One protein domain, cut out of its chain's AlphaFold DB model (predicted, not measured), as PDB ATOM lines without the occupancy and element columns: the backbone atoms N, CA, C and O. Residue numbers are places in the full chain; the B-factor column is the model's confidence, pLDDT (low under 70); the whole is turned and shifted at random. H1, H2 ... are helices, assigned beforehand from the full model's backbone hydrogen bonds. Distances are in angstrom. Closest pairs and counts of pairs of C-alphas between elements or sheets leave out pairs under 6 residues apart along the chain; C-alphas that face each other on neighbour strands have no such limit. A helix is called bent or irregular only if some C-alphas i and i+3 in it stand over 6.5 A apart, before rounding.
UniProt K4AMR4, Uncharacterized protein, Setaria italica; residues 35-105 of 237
ATOM      1  N   ASP A  35      34.182   9.797 -17.225       73.00
ATOM      2  CA  ASP A  35      33.926  10.291 -18.587       73.00
ATOM      3  C   ASP A  35      35.018  11.232 -19.124       73.00
ATOM      4  O   ASP A  35      35.253  11.304 -20.331       73.00
ATOM      5  N   VAL A  36      35.704  11.955 -18.233       73.31
ATOM      6  CA  VAL A  36      36.749  12.921 -18.602       73.31
ATOM      7  C   VAL A  36      38.137  12.285 -18.537       73.31
ATOM      8  O   VAL A  36      38.984  12.549 -19.384       73.31
ATOM      9  N   LEU A  37      38.392  11.445 -17.533       79.31
ATOM     10  CA  LEU A  37      39.714  10.862 -17.286       79.31
ATOM     11  C   LEU A  37      39.991   9.645 -18.180       79.31
ATOM     12  O   LEU A  37      41.133   9.424 -18.585       79.31
ATOM     13  N   ALA A  38      38.963   8.853 -18.489       82.94
ATOM     14  CA  ALA A  38      39.085   7.611 -19.239       82.94
ATOM     15  C   ALA A  38      39.614   7.787 -20.671       82.94
ATOM     16  O   ALA A  38      40.586   7.108 -21.011       82.94
ATOM     17  N   PRO A  39      39.073   8.693 -21.508       79.75
ATOM     18  CA  PRO A  39      39.606   8.894 -22.855       79.75
ATOM     19  C   PRO A  39      41.077   9.326 -22.828       79.75
ATOM     20  O   PRO A  39      41.886   8.744 -23.545       79.75
ATOM     21  N   THR A  40      41.451  10.237 -21.923       79.50
ATOM     22  CA  THR A  40      42.837  10.707 -21.780       79.50
ATOM     23  C   THR A  40      43.782   9.572 -21.385       79.50
ATOM     24  O   THR A  40      44.829   9.385 -22.001       79.50
ATOM     25  N   VAL A  41      43.425   8.762 -20.381       84.50
ATOM     26  CA  VAL A  41      44.262   7.621 -19.974       84.50
ATOM     27  C   VAL A  41      44.353   6.586 -21.097       84.50
ATOM     28  O   VAL A  41      45.449   6.114 -21.391       84.50
ATOM     29  N   ALA A  42      43.241   6.262 -21.758       84.75
ATOM     30  CA  ALA A  42      43.227   5.318 -22.870       84.75
ATOM     31  C   ALA A  42      44.120   5.781 -24.028       84.75
ATOM     32  O   ALA A  42      44.908   4.984 -24.535       84.75
ATOM     33  N   LEU A  43      44.062   7.063 -24.400       81.00
ATOM     34  CA  LEU A  43      44.856   7.604 -25.499       81.00
ATOM     35  C   LEU A  43      46.363   7.503 -25.221       81.00
ATOM     36  O   LEU A  43      47.125   7.063 -26.082       81.00
ATOM     37  N   PHE A  44      46.807   7.895 -24.024       79.56
ATOM     38  CA  PHE A  44      48.242   7.972 -23.728       79.56
ATOM     39  C   PHE A  44      48.847   6.660 -23.236       79.56
ATOM     40  O   PHE A  44      50.049   6.454 -23.408       79.56
ATOM     41  N   CYS A  45      48.052   5.773 -22.635       82.00
ATOM     42  CA  CYS A  45      48.558   4.553 -22.010       82.00
ATOM     43  C   CYS A  45      48.368   3.277 -22.846       82.00
ATOM     44  O   CYS A  45      48.883   2.235 -22.449       82.00
ATOM     45  N   ALA A  46      47.699   3.331 -24.006       77.75
ATOM     46  CA  ALA A  46      47.451   2.154 -24.852       77.75
ATOM     47  C   ALA A  46      48.723   1.455 -25.385       77.75
ATOM     48  O   ALA A  46      48.666   0.294 -25.785       77.75
ATOM     49  N   HIS A  47      49.882   2.125 -25.402       66.81
ATOM     50  CA  HIS A  47      51.079   1.656 -26.118       66.81
ATOM     51  C   HIS A  47      52.152   0.949 -25.270       66.81
ATOM     52  O   HIS A  47      53.327   0.948 -25.633       66.81
ATOM     53  N   GLY A  48      51.787   0.272 -24.180       54.88
ATOM     54  CA  GLY A  48      52.656  -0.759 -23.588       54.88
ATOM     55  C   GLY A  48      53.789  -0.263 -22.671       54.88
ATOM     56  O   GLY A  48      54.213  -0.981 -21.765       54.88
ATOM     57  N   LEU A  49      54.275   0.959 -22.892       58.38
ATOM     58  CA  LEU A  49      55.340   1.615 -22.133       58.38
ATOM     59  C   LEU A  49      54.807   2.931 -21.560       58.38
ATOM     60  O   LEU A  49      54.149   3.676 -22.293       58.38
ATOM     61  N   PRO A  50      55.091   3.258 -20.286       59.91
ATOM     62  CA  PRO A  50      54.651   4.523 -19.734       59.91
ATOM     63  C   PRO A  50      55.470   5.658 -20.359       59.91
ATOM     64  O   PRO A  50      56.581   5.966 -19.934       59.91
ATOM     65  N   ALA A  51      54.915   6.268 -21.405       71.44
ATOM     66  CA  ALA A  51      55.370   7.558 -21.899       71.44
ATOM     67  C   ALA A  51      55.114   8.635 -20.830       71.44
ATOM     68  O   ALA A  51      54.200   8.497 -20.013       71.44
ATOM     69  N   GLU A  52      55.873   9.733 -20.868       77.75
ATOM     70  CA  GLU A  52      55.729  10.866 -19.937       77.75
ATOM     71  C   GLU A  52      54.259  11.298 -19.771       77.75
ATOM     72  O   GLU A  52      53.769  11.463 -18.652       77.75
ATOM     73  N   TRP A  53      53.520  11.373 -20.882       78.12
ATOM     74  CA  TRP A  53      52.103  11.740 -20.904       78.12
ATOM     75  C   TRP A  53      51.186  10.704 -20.242       78.12
ATOM     76  O   TRP A  53      50.259  11.089 -19.533       78.12
ATOM     77  N   CYS A  54      51.467   9.404 -20.392       83.81
ATOM     78  CA  CYS A  54      50.732   8.355 -19.679       83.81
ATOM     79  C   CYS A  54      50.947   8.480 -18.165       83.81
ATOM     80  O   CYS A  54      49.991   8.428 -17.391       83.81
ATOM     81  N   CYS A  55      52.184   8.738 -17.731       84.62
ATOM     82  CA  CYS A  55      52.484   8.948 -16.317       84.62
ATOM     83  C   CYS A  55      51.805  10.184 -15.736       84.62
ATOM     84  O   CYS A  55      51.251  10.121 -14.638       84.62
ATOM     85  N   GLN A  56      51.818  11.299 -16.466       82.94
ATOM     86  CA  GLN A  56      51.130  12.515 -16.043       82.94
ATOM     87  C   GLN A  56      49.614  12.301 -15.958       82.94
ATOM     88  O   GLN A  56      49.013  12.708 -14.964       82.94
ATOM     89  N   ALA A  57      49.014  11.615 -16.937       81.06
ATOM     90  CA  ALA A  57      47.591  11.288 -16.936       81.06
ATOM     91  C   ALA A  57      47.214  10.396 -15.744       81.06
ATOM     92  O   ALA A  57      46.298  10.729 -14.999       81.06
ATOM     93  N   LEU A  58      47.959   9.316 -15.486       84.25
ATOM     94  CA  LEU A  58      47.702   8.425 -14.347       84.25
ATOM     95  C   LEU A  58      47.885   9.136 -12.998       84.25
ATOM     96  O   LEU A  58      47.050   8.990 -12.106       84.25
ATOM     97  N   ALA A  59      48.940   9.944 -12.850       83.00
ATOM     98  CA  ALA A  59      49.184  10.723 -11.638       83.00
ATOM     99  C   ALA A  59      48.141  11.824 -11.419       83.00
ATOM    100  O   ALA A  59      47.816  12.153 -10.278       83.00
ATOM    101  N   HIS A  60      47.623  12.423 -12.490       80.56
ATOM    102  CA  HIS A  60      46.519  13.369 -12.408       80.56
ATOM    103  C   HIS A  60      45.225  12.656 -11.993       80.56
ATOM    104  O   HIS A  60      44.653  13.025 -10.971       80.56
ATOM    105  N   SER A  61      44.840  11.577 -12.684       81.50
ATOM    106  CA  SER A  61      43.656  10.758 -12.380       81.50
ATOM    107  C   SER A  61      43.646  10.246 -10.939       81.50
ATOM    108  O   SER A  61      42.629  10.334 -10.254       81.50
ATOM    109  N   ALA A  62      44.789   9.768 -10.438       81.50
ATOM    110  CA  ALA A  62      44.922   9.349  -9.047       81.50
ATOM    111  C   ALA A  62      44.802  10.530  -8.067       81.50
ATOM    112  O   ALA A  62      44.180  10.390  -7.021       81.50
ATOM    113  N   ARG A  63      45.349  11.711  -8.383       80.00
ATOM    114  CA  ARG A  63      45.245  12.885  -7.497       80.00
ATOM    115  C   ARG A  63      43.821  13.420  -7.394       80.00
ATOM    116  O   ARG A  63      43.357  13.653  -6.284       80.00
ATOM    117  N   VAL A  64      43.131  13.593  -8.522       71.25
ATOM    118  CA  VAL A  64      41.778  14.181  -8.535       71.25
ATOM    119  C   VAL A  64      40.695  13.170  -8.160       71.25
ATOM    120  O   VAL A  64      39.693  13.537  -7.558       71.25
ATOM    121  N   GLY A  65      40.904  11.888  -8.472       71.12
ATOM    122  CA  GLY A  65      39.899  10.842  -8.304       71.12
ATOM    123  C   GLY A  65      39.950  10.058  -6.991       71.12
ATOM    124  O   GLY A  65      39.157   9.129  -6.813       71.12
ATOM    125  N   GLY A  66      40.865  10.392  -6.077       71.50
ATOM    126  CA  GLY A  66      40.990   9.711  -4.781       71.50
ATOM    127  C   GLY A  66      41.858   8.446  -4.808       71.50
ATOM    128  O   GLY A  66      41.558   7.460  -4.141       71.50
ATOM    129  N   GLY A  67      42.936   8.459  -5.586       77.31
ATOM    130  CA  GLY A  67      44.005   7.464  -5.567       77.31
ATOM    131  C   GLY A  67      43.774   6.259  -6.480       77.31
ATOM    132  O   GLY A  67      43.080   6.332  -7.498       77.31
ATOM    133  N   ALA A  68      44.373   5.124  -6.110       77.94
ATOM    134  CA  ALA A  68      44.370   3.898  -6.911       77.94
ATOM    135  C   ALA A  68      42.956   3.351  -7.193       77.94
ATOM    136  O   ALA A  68      42.722   2.796  -8.263       77.94
ATOM    137  N   ARG A  69      41.977   3.591  -6.305       80.62
ATOM    138  CA  ARG A  69      40.572   3.202  -6.535       80.62
ATOM    139  C   ARG A  69      39.930   3.897  -7.732       80.62
ATOM    140  O   ARG A  69      39.029   3.332  -8.350       80.62
ATOM    141  N   CYS A  70      40.361   5.113  -8.073       83.88
ATOM    142  CA  CYS A  70      39.904   5.762  -9.299       83.88
ATOM    143  C   CYS A  70      40.405   5.013 -10.532       83.88
ATOM    144  O   CYS A  70      39.629   4.747 -11.442       83.88
ATOM    145  N   LEU A  71      41.670   4.584 -10.516       84.75
ATOM    146  CA  LEU A  71      42.266   3.803 -11.602       84.75
ATOM    147  C   LEU A  71      41.570   2.443 -11.776       84.75
ATOM    148  O   LEU A  71      41.345   2.014 -12.902       84.75
ATOM    149  N   CYS A  72      41.155   1.798 -10.679       85.44
ATOM    150  CA  CYS A  72      40.368   0.562 -10.748       85.44
ATOM    151  C   CYS A  72      39.022   0.770 -11.464       85.44
ATOM    152  O   CYS A  72      38.612  -0.081 -12.246       85.44
ATOM    153  N   ARG A  73      38.344   1.901 -11.219       84.88
ATOM    154  CA  ARG A  73      37.067   2.236 -11.872       84.88
ATOM    155  C   ARG A  73      37.250   2.652 -13.329       84.88
ATOM    156  O   ARG A  73      36.488   2.208 -14.176       84.88
ATOM    157  N   LEU A  74      38.305   3.411 -13.624       84.75
ATOM    158  CA  LEU A  74      38.728   3.761 -14.984       84.75
ATOM    159  C   LEU A  74      38.875   2.533 -15.880       84.75
ATOM    160  O   LEU A  74      38.499   2.580 -17.043       84.75
ATOM    161  N   ALA A  75      39.384   1.422 -15.350       84.94
ATOM    162  CA  ALA A  75      39.545   0.194 -16.124       84.94
ATOM    163  C   ALA A  75      38.229  -0.422 -16.628       84.94
ATOM    164  O   ALA A  75      38.260  -1.227 -17.556       84.94
ATOM    165  N   ALA A  76      37.091  -0.087 -16.012       82.94
ATOM    166  CA  ALA A  76      35.778  -0.543 -16.457       82.94
ATOM    167  C   ALA A  76      35.190   0.341 -17.570       82.94
ATOM    168  O   ALA A  76      34.192  -0.036 -18.181       82.94
ATOM    169  N   GLU A  77      35.806   1.492 -17.849       85.06
ATOM    170  CA  GLU A  77      35.315   2.429 -18.848       85.06
ATOM    171  C   GLU A  77      35.597   1.946 -20.267       85.06
ATOM    172  O   GLU A  77      36.685   1.475 -20.606       85.06
ATOM    173  N   GLU A  78      34.601   2.139 -21.123       81.50
ATOM    174  CA  GLU A  78      34.588   1.744 -22.529       81.50
ATOM    175  C   GLU A  78      35.881   2.090 -23.309       81.50
ATOM    176  O   GLU A  78      36.422   1.201 -23.976       81.50
ATOM    177  N   PRO A  79      36.451   3.315 -23.216       79.88
ATOM    178  CA  PRO A  79      37.710   3.639 -23.894       79.88
ATOM    179  C   PRO A  79      38.912   2.824 -23.390       79.88
ATOM    180  O   PRO A  79      39.774   2.468 -24.194       79.88
ATOM    181  N   LEU A  80      38.978   2.480 -22.099       81.81
ATOM    182  CA  LEU A  80      40.070   1.668 -21.549       81.81
ATOM    183  C   LEU A  80      39.897   0.186 -21.864       81.81
ATOM    184  O   LEU A  80      40.880  -0.487 -22.176       81.81
ATOM    185  N   VAL A  81      38.655  -0.304 -21.872       83.50
ATOM    186  CA  VAL A  81      38.330  -1.656 -22.342       83.50
ATOM    187  C   VAL A  81      38.748  -1.815 -23.807       83.50
ATOM    188  O   VAL A  81      39.418  -2.791 -24.147       83.50
ATOM    189  N   ARG A  82      38.443  -0.832 -24.667       81.19
ATOM    190  CA  ARG A  82      38.897  -0.816 -26.070       81.19
ATOM    191  C   ARG A  82      40.417  -0.744 -26.211       81.19
ATOM    192  O   ARG A  82      40.966  -1.375 -27.110       81.19
ATOM    193  N   ALA A  83      41.089  -0.011 -25.329       80.69
ATOM    194  CA  ALA A  83      42.548   0.066 -25.285       80.69
ATOM    195  C   ALA A  83      43.215  -1.170 -24.641       80.69
ATOM    196  O   ALA A  83      44.436  -1.193 -24.505       80.69
ATOM    197  N   ALA A  84      42.438  -2.186 -24.239       81.44
ATOM    198  CA  ALA A  84      42.902  -3.373 -23.516       81.44
ATOM    199  C   ALA A  84      43.649  -3.055 -22.198       81.44
ATOM    200  O   ALA A  84      44.486  -3.834 -21.736       81.44
ATOM    201  N   LEU A  85      43.323  -1.924 -21.565       81.25
ATOM    202  CA  LEU A  85      43.899  -1.477 -20.297       81.25
ATOM    203  C   LEU A  85      43.020  -1.944 -19.133       81.25
ATOM    204  O   LEU A  85      42.041  -1.296 -18.772       81.25
ATOM    205  N   ASN A  86      43.380  -3.073 -18.523       85.38
ATOM    206  CA  ASN A  86      42.708  -3.550 -17.314       85.38
ATOM    207  C   ASN A  86      43.254  -2.873 -16.041       85.38
ATOM    208  O   ASN A  86      44.306  -2.230 -16.054       85.38
ATOM    209  N   SER A  87      42.547  -3.039 -14.921       82.94
ATOM    210  CA  SER A  87      42.887  -2.418 -13.633       82.94
ATOM    211  C   SER A  87      44.292  -2.792 -13.173       82.94
ATOM    212  O   SER A  87      45.080  -1.916 -12.827       82.94
ATOM    213  N   THR A  88      44.646  -4.074 -13.256       81.31
ATOM    214  CA  THR A  88      45.987  -4.574 -12.932       81.31
ATOM    215  C   THR A  88      47.068  -3.850 -13.730       81.31
ATOM    216  O   THR A  88      48.078  -3.426 -13.171       81.31
ATOM    217  N   TYR A  89      46.849  -3.673 -15.030       82.12
ATOM    218  CA  TYR A  89      47.798  -3.033 -15.927       82.12
ATOM    219  C   TYR A  89      47.911  -1.522 -15.672       82.12
ATOM    220  O   TYR A  89      49.020  -0.992 -15.645       82.12
ATOM    221  N   LEU A  90      46.801  -0.833 -15.379       83.44
ATOM    222  CA  LEU A  90      46.812   0.583 -14.983       83.44
ATOM    223  C   LEU A  90      47.533   0.821 -13.656       83.44
ATOM    224  O   LEU A  90      48.307   1.771 -13.542       83.44
ATOM    225  N   LEU A  91      47.298  -0.029 -12.651       84.38
ATOM    226  CA  LEU A  91      48.003   0.065 -11.373       84.38
ATOM    227  C   LEU A  91      49.494  -0.224 -11.555       84.38
ATOM    228  O   LEU A  91      50.328   0.475 -10.979       84.38
ATOM    229  N   TRP A  92      49.838  -1.202 -12.393       83.75
ATOM    230  CA  TRP A  92      51.224  -1.479 -12.737       83.75
ATOM    231  C   TRP A  92      51.895  -0.262 -13.393       83.75
ATOM    232  O   TRP A  92      52.921   0.200 -12.892       83.75
ATOM    233  N   LEU A  93      51.275   0.333 -14.419       83.56
ATOM    234  CA  LEU A  93      51.767   1.557 -15.060       83.56
ATOM    235  C   LEU A  93      51.909   2.710 -14.060       83.56
ATOM    236  O   LEU A  93      52.937   3.380 -14.041       83.56
ATOM    237  N   TYR A  94      50.923   2.914 -13.184       83.25
ATOM    238  CA  TYR A  94      50.967   3.962 -12.164       83.25
ATOM    239  C   TYR A  94      52.144   3.779 -11.194       83.25
ATOM    240  O   TYR A  94      52.874   4.734 -10.920       83.25
ATOM    241  N   THR A  95      52.391   2.554 -10.722       81.31
ATOM    242  CA  THR A  95      53.551   2.270  -9.860       81.31
ATOM    243  C   THR A  95      54.881   2.406 -10.605       81.31
ATOM    244  O   THR A  95      55.832   2.942 -10.037       81.31
ATOM    245  N   ALA A  96      54.948   2.001 -11.878       81.25
ATOM    246  CA  ALA A  96      56.121   2.191 -12.730       81.25
ATOM    247  C   ALA A  96      56.428   3.681 -12.962       81.25
ATOM    248  O   ALA A  96      57.588   4.087 -12.947       81.25
ATOM    249  N   CYS A  97      55.401   4.517 -13.117       80.62
ATOM    250  CA  CYS A  97      55.532   5.970 -13.229       80.62
ATOM    251  C   CYS A  97      55.996   6.636 -11.924       80.62
ATOM    252  O   CYS A  97      56.782   7.582 -11.951       80.62
ATOM    253  N   ALA A  98      55.530   6.144 -10.773       72.25
ATOM    254  CA  ALA A  98      55.956   6.646  -9.468       72.25
ATOM    255  C   ALA A  98      57.430   6.309  -9.177       72.25
ATOM    256  O   ALA A  98      58.163   7.134  -8.636       72.25
ATOM    257  N   SER A  99      57.880   5.117  -9.579       63.84
ATOM    258  CA  SER A  99      59.250   4.645  -9.363       63.84
ATOM    259  C   SER A  99      60.266   5.174 -10.375       63.84
ATOM    260  O   SER A  99      61.459   5.133 -10.105       63.84
ATOM    261  N   SER A 100      59.834   5.707 -11.519       58.44
ATOM    262  CA  SER A 100      60.714   6.345 -12.515       58.44
ATOM    263  C   SER A 100      61.005   7.826 -12.214       58.44
ATOM    264  O   SER A 100      61.605   8.529 -13.024       58.44
ATOM    265  N   GLY A 101      60.648   8.312 -11.021       50.34
ATOM    266  CA  GLY A 101      61.118   9.604 -10.521       50.34
ATOM    267  C   GLY A 101      60.466  10.836 -11.156       50.34
ATOM    268  O   GLY A 101      60.877  11.953 -10.855       50.34
ATOM    269  N   HIS A 102      59.397  10.687 -11.946       47.88
ATOM    270  CA  HIS A 102      58.493  11.811 -12.264       47.88
ATOM    271  C   HIS A 102      57.626  12.228 -11.061       47.88
ATOM    272  O   HIS A 102      56.975  13.270 -11.079       47.88
ATOM    273  N   ALA A 103      57.705  11.454  -9.974       41.44
ATOM    274  CA  ALA A 103      57.348  11.840  -8.618       41.44
ATOM    275  C   ALA A 103      58.501  11.495  -7.645       41.44
ATOM    276  O   ALA A 103      58.339  10.676  -6.754       41.44
ATOM    277  N   GLY A 104      59.696  12.069  -7.839       33.84
ATOM    278  CA  GLY A 104      60.716  12.228  -6.784       33.84
ATOM    279  C   GLY A 104      61.090  11.009  -5.913       33.84
ATOM    280  O   GLY A 104      61.207  11.164  -4.699       33.84
ATOM    281  N   GLY A 105      61.316   9.823  -6.491       29.84
ATOM    282  CA  GLY A 105      61.788   8.618  -5.783       29.84
ATOM    283  C   GLY A 105      62.645   7.703  -6.679       29.84
ATOM    284  O   GLY A 105      62.572   7.845  -7.900       29.84
TER     285      GLY A 105
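This is residues 35 to 105 of the 237 residues of an uncharacterized protein of Setaria italica (UniProt K4AMR4). A helical hairpin of H1 and H2 makes one side of this small domain, and three further helices, H3, H4 and H5, cover one side of that hairpin. The long H5 crosses H2, H3 packs across the later part of H2, and the very short H4 packs on H1. The printed part has 71 residues with five named helices in the order H1, H2, H3, H4, H5 and no named strand; the class is all helix. The whole is compact, with a radius of gyration of the C-alphas of 10.6 A, and it spans 32 by 25 by 19 A.

H1, residues 35 to 45, and H2, residues 52 to 65, touch and form a hairpin, at a shallow tilt of 27 degrees, opposite ways; their closest C-alphas, those of Phe 44 and Cys 54, are 4.8 A apart. H2 is the hub, touching three other helices. With residues 58 to 62 alone it touches H3, residues 68 to 74, about perpendicular at 78 degrees, closest at the C-alphas of Ala 62 and Ala 68, 5.9 A. H4, residues 78 to 82, touches H1, with the C-alphas of Ala 42 and Leu 80 closest at 5.0 A, and is apart from H2. H5, residues 87 to 99, touches H3 with its residues 87 to 91 alone, at a steep tilt of 45 degrees, opposite ways; the closest C-alphas, those of Cys 72 and Ser 87, are 4.9 A apart. H5 also touches residues 55 to 59 of H2, closest at the C-alphas of Cys 55 and Cys 97, 5.3 A, and stands about perpendicular to it, only just, at 71 degrees. H1 and H5 are near each other. The helix packing is mostly crossed: of the 4 pairs H1 and H2, H2 and H3, H2 and H5, and H3 and H5, which touch and have a tilt, 1 is at a shallow tilt, that of H1 and H2. In H2, H3, H4 and H5 every O i to N i+4 pair is within hydrogen-bond range; in H1 it is 5 of 7.

H1 begins at C-alpha 35 (33.926, 10.291, -18.587) and is 16.1 A long; it is irregular, but only just, with C-alphas 36 and 39 6.52 A apart. H2 is 19.6 A long and ends at C-alpha 65 (39.899, 10.842, -8.304). H3 has seven residues and H4 five. H5 is 18.3 A long and ends at C-alpha 99 (59.250, 4.645, -9.363).

The C-alphas of Glu 78 and Gly 105, the two farthest apart, are 32.7 A apart. The printed part has no cut. The links H2 to H3, H3 to H4 and H4 to H5 are tight, the link H1 to H2 is short, and none is long. The mean pLDDT of the printed part is 76.3, and residues 47 to 50 and 99 to 105 are under 70.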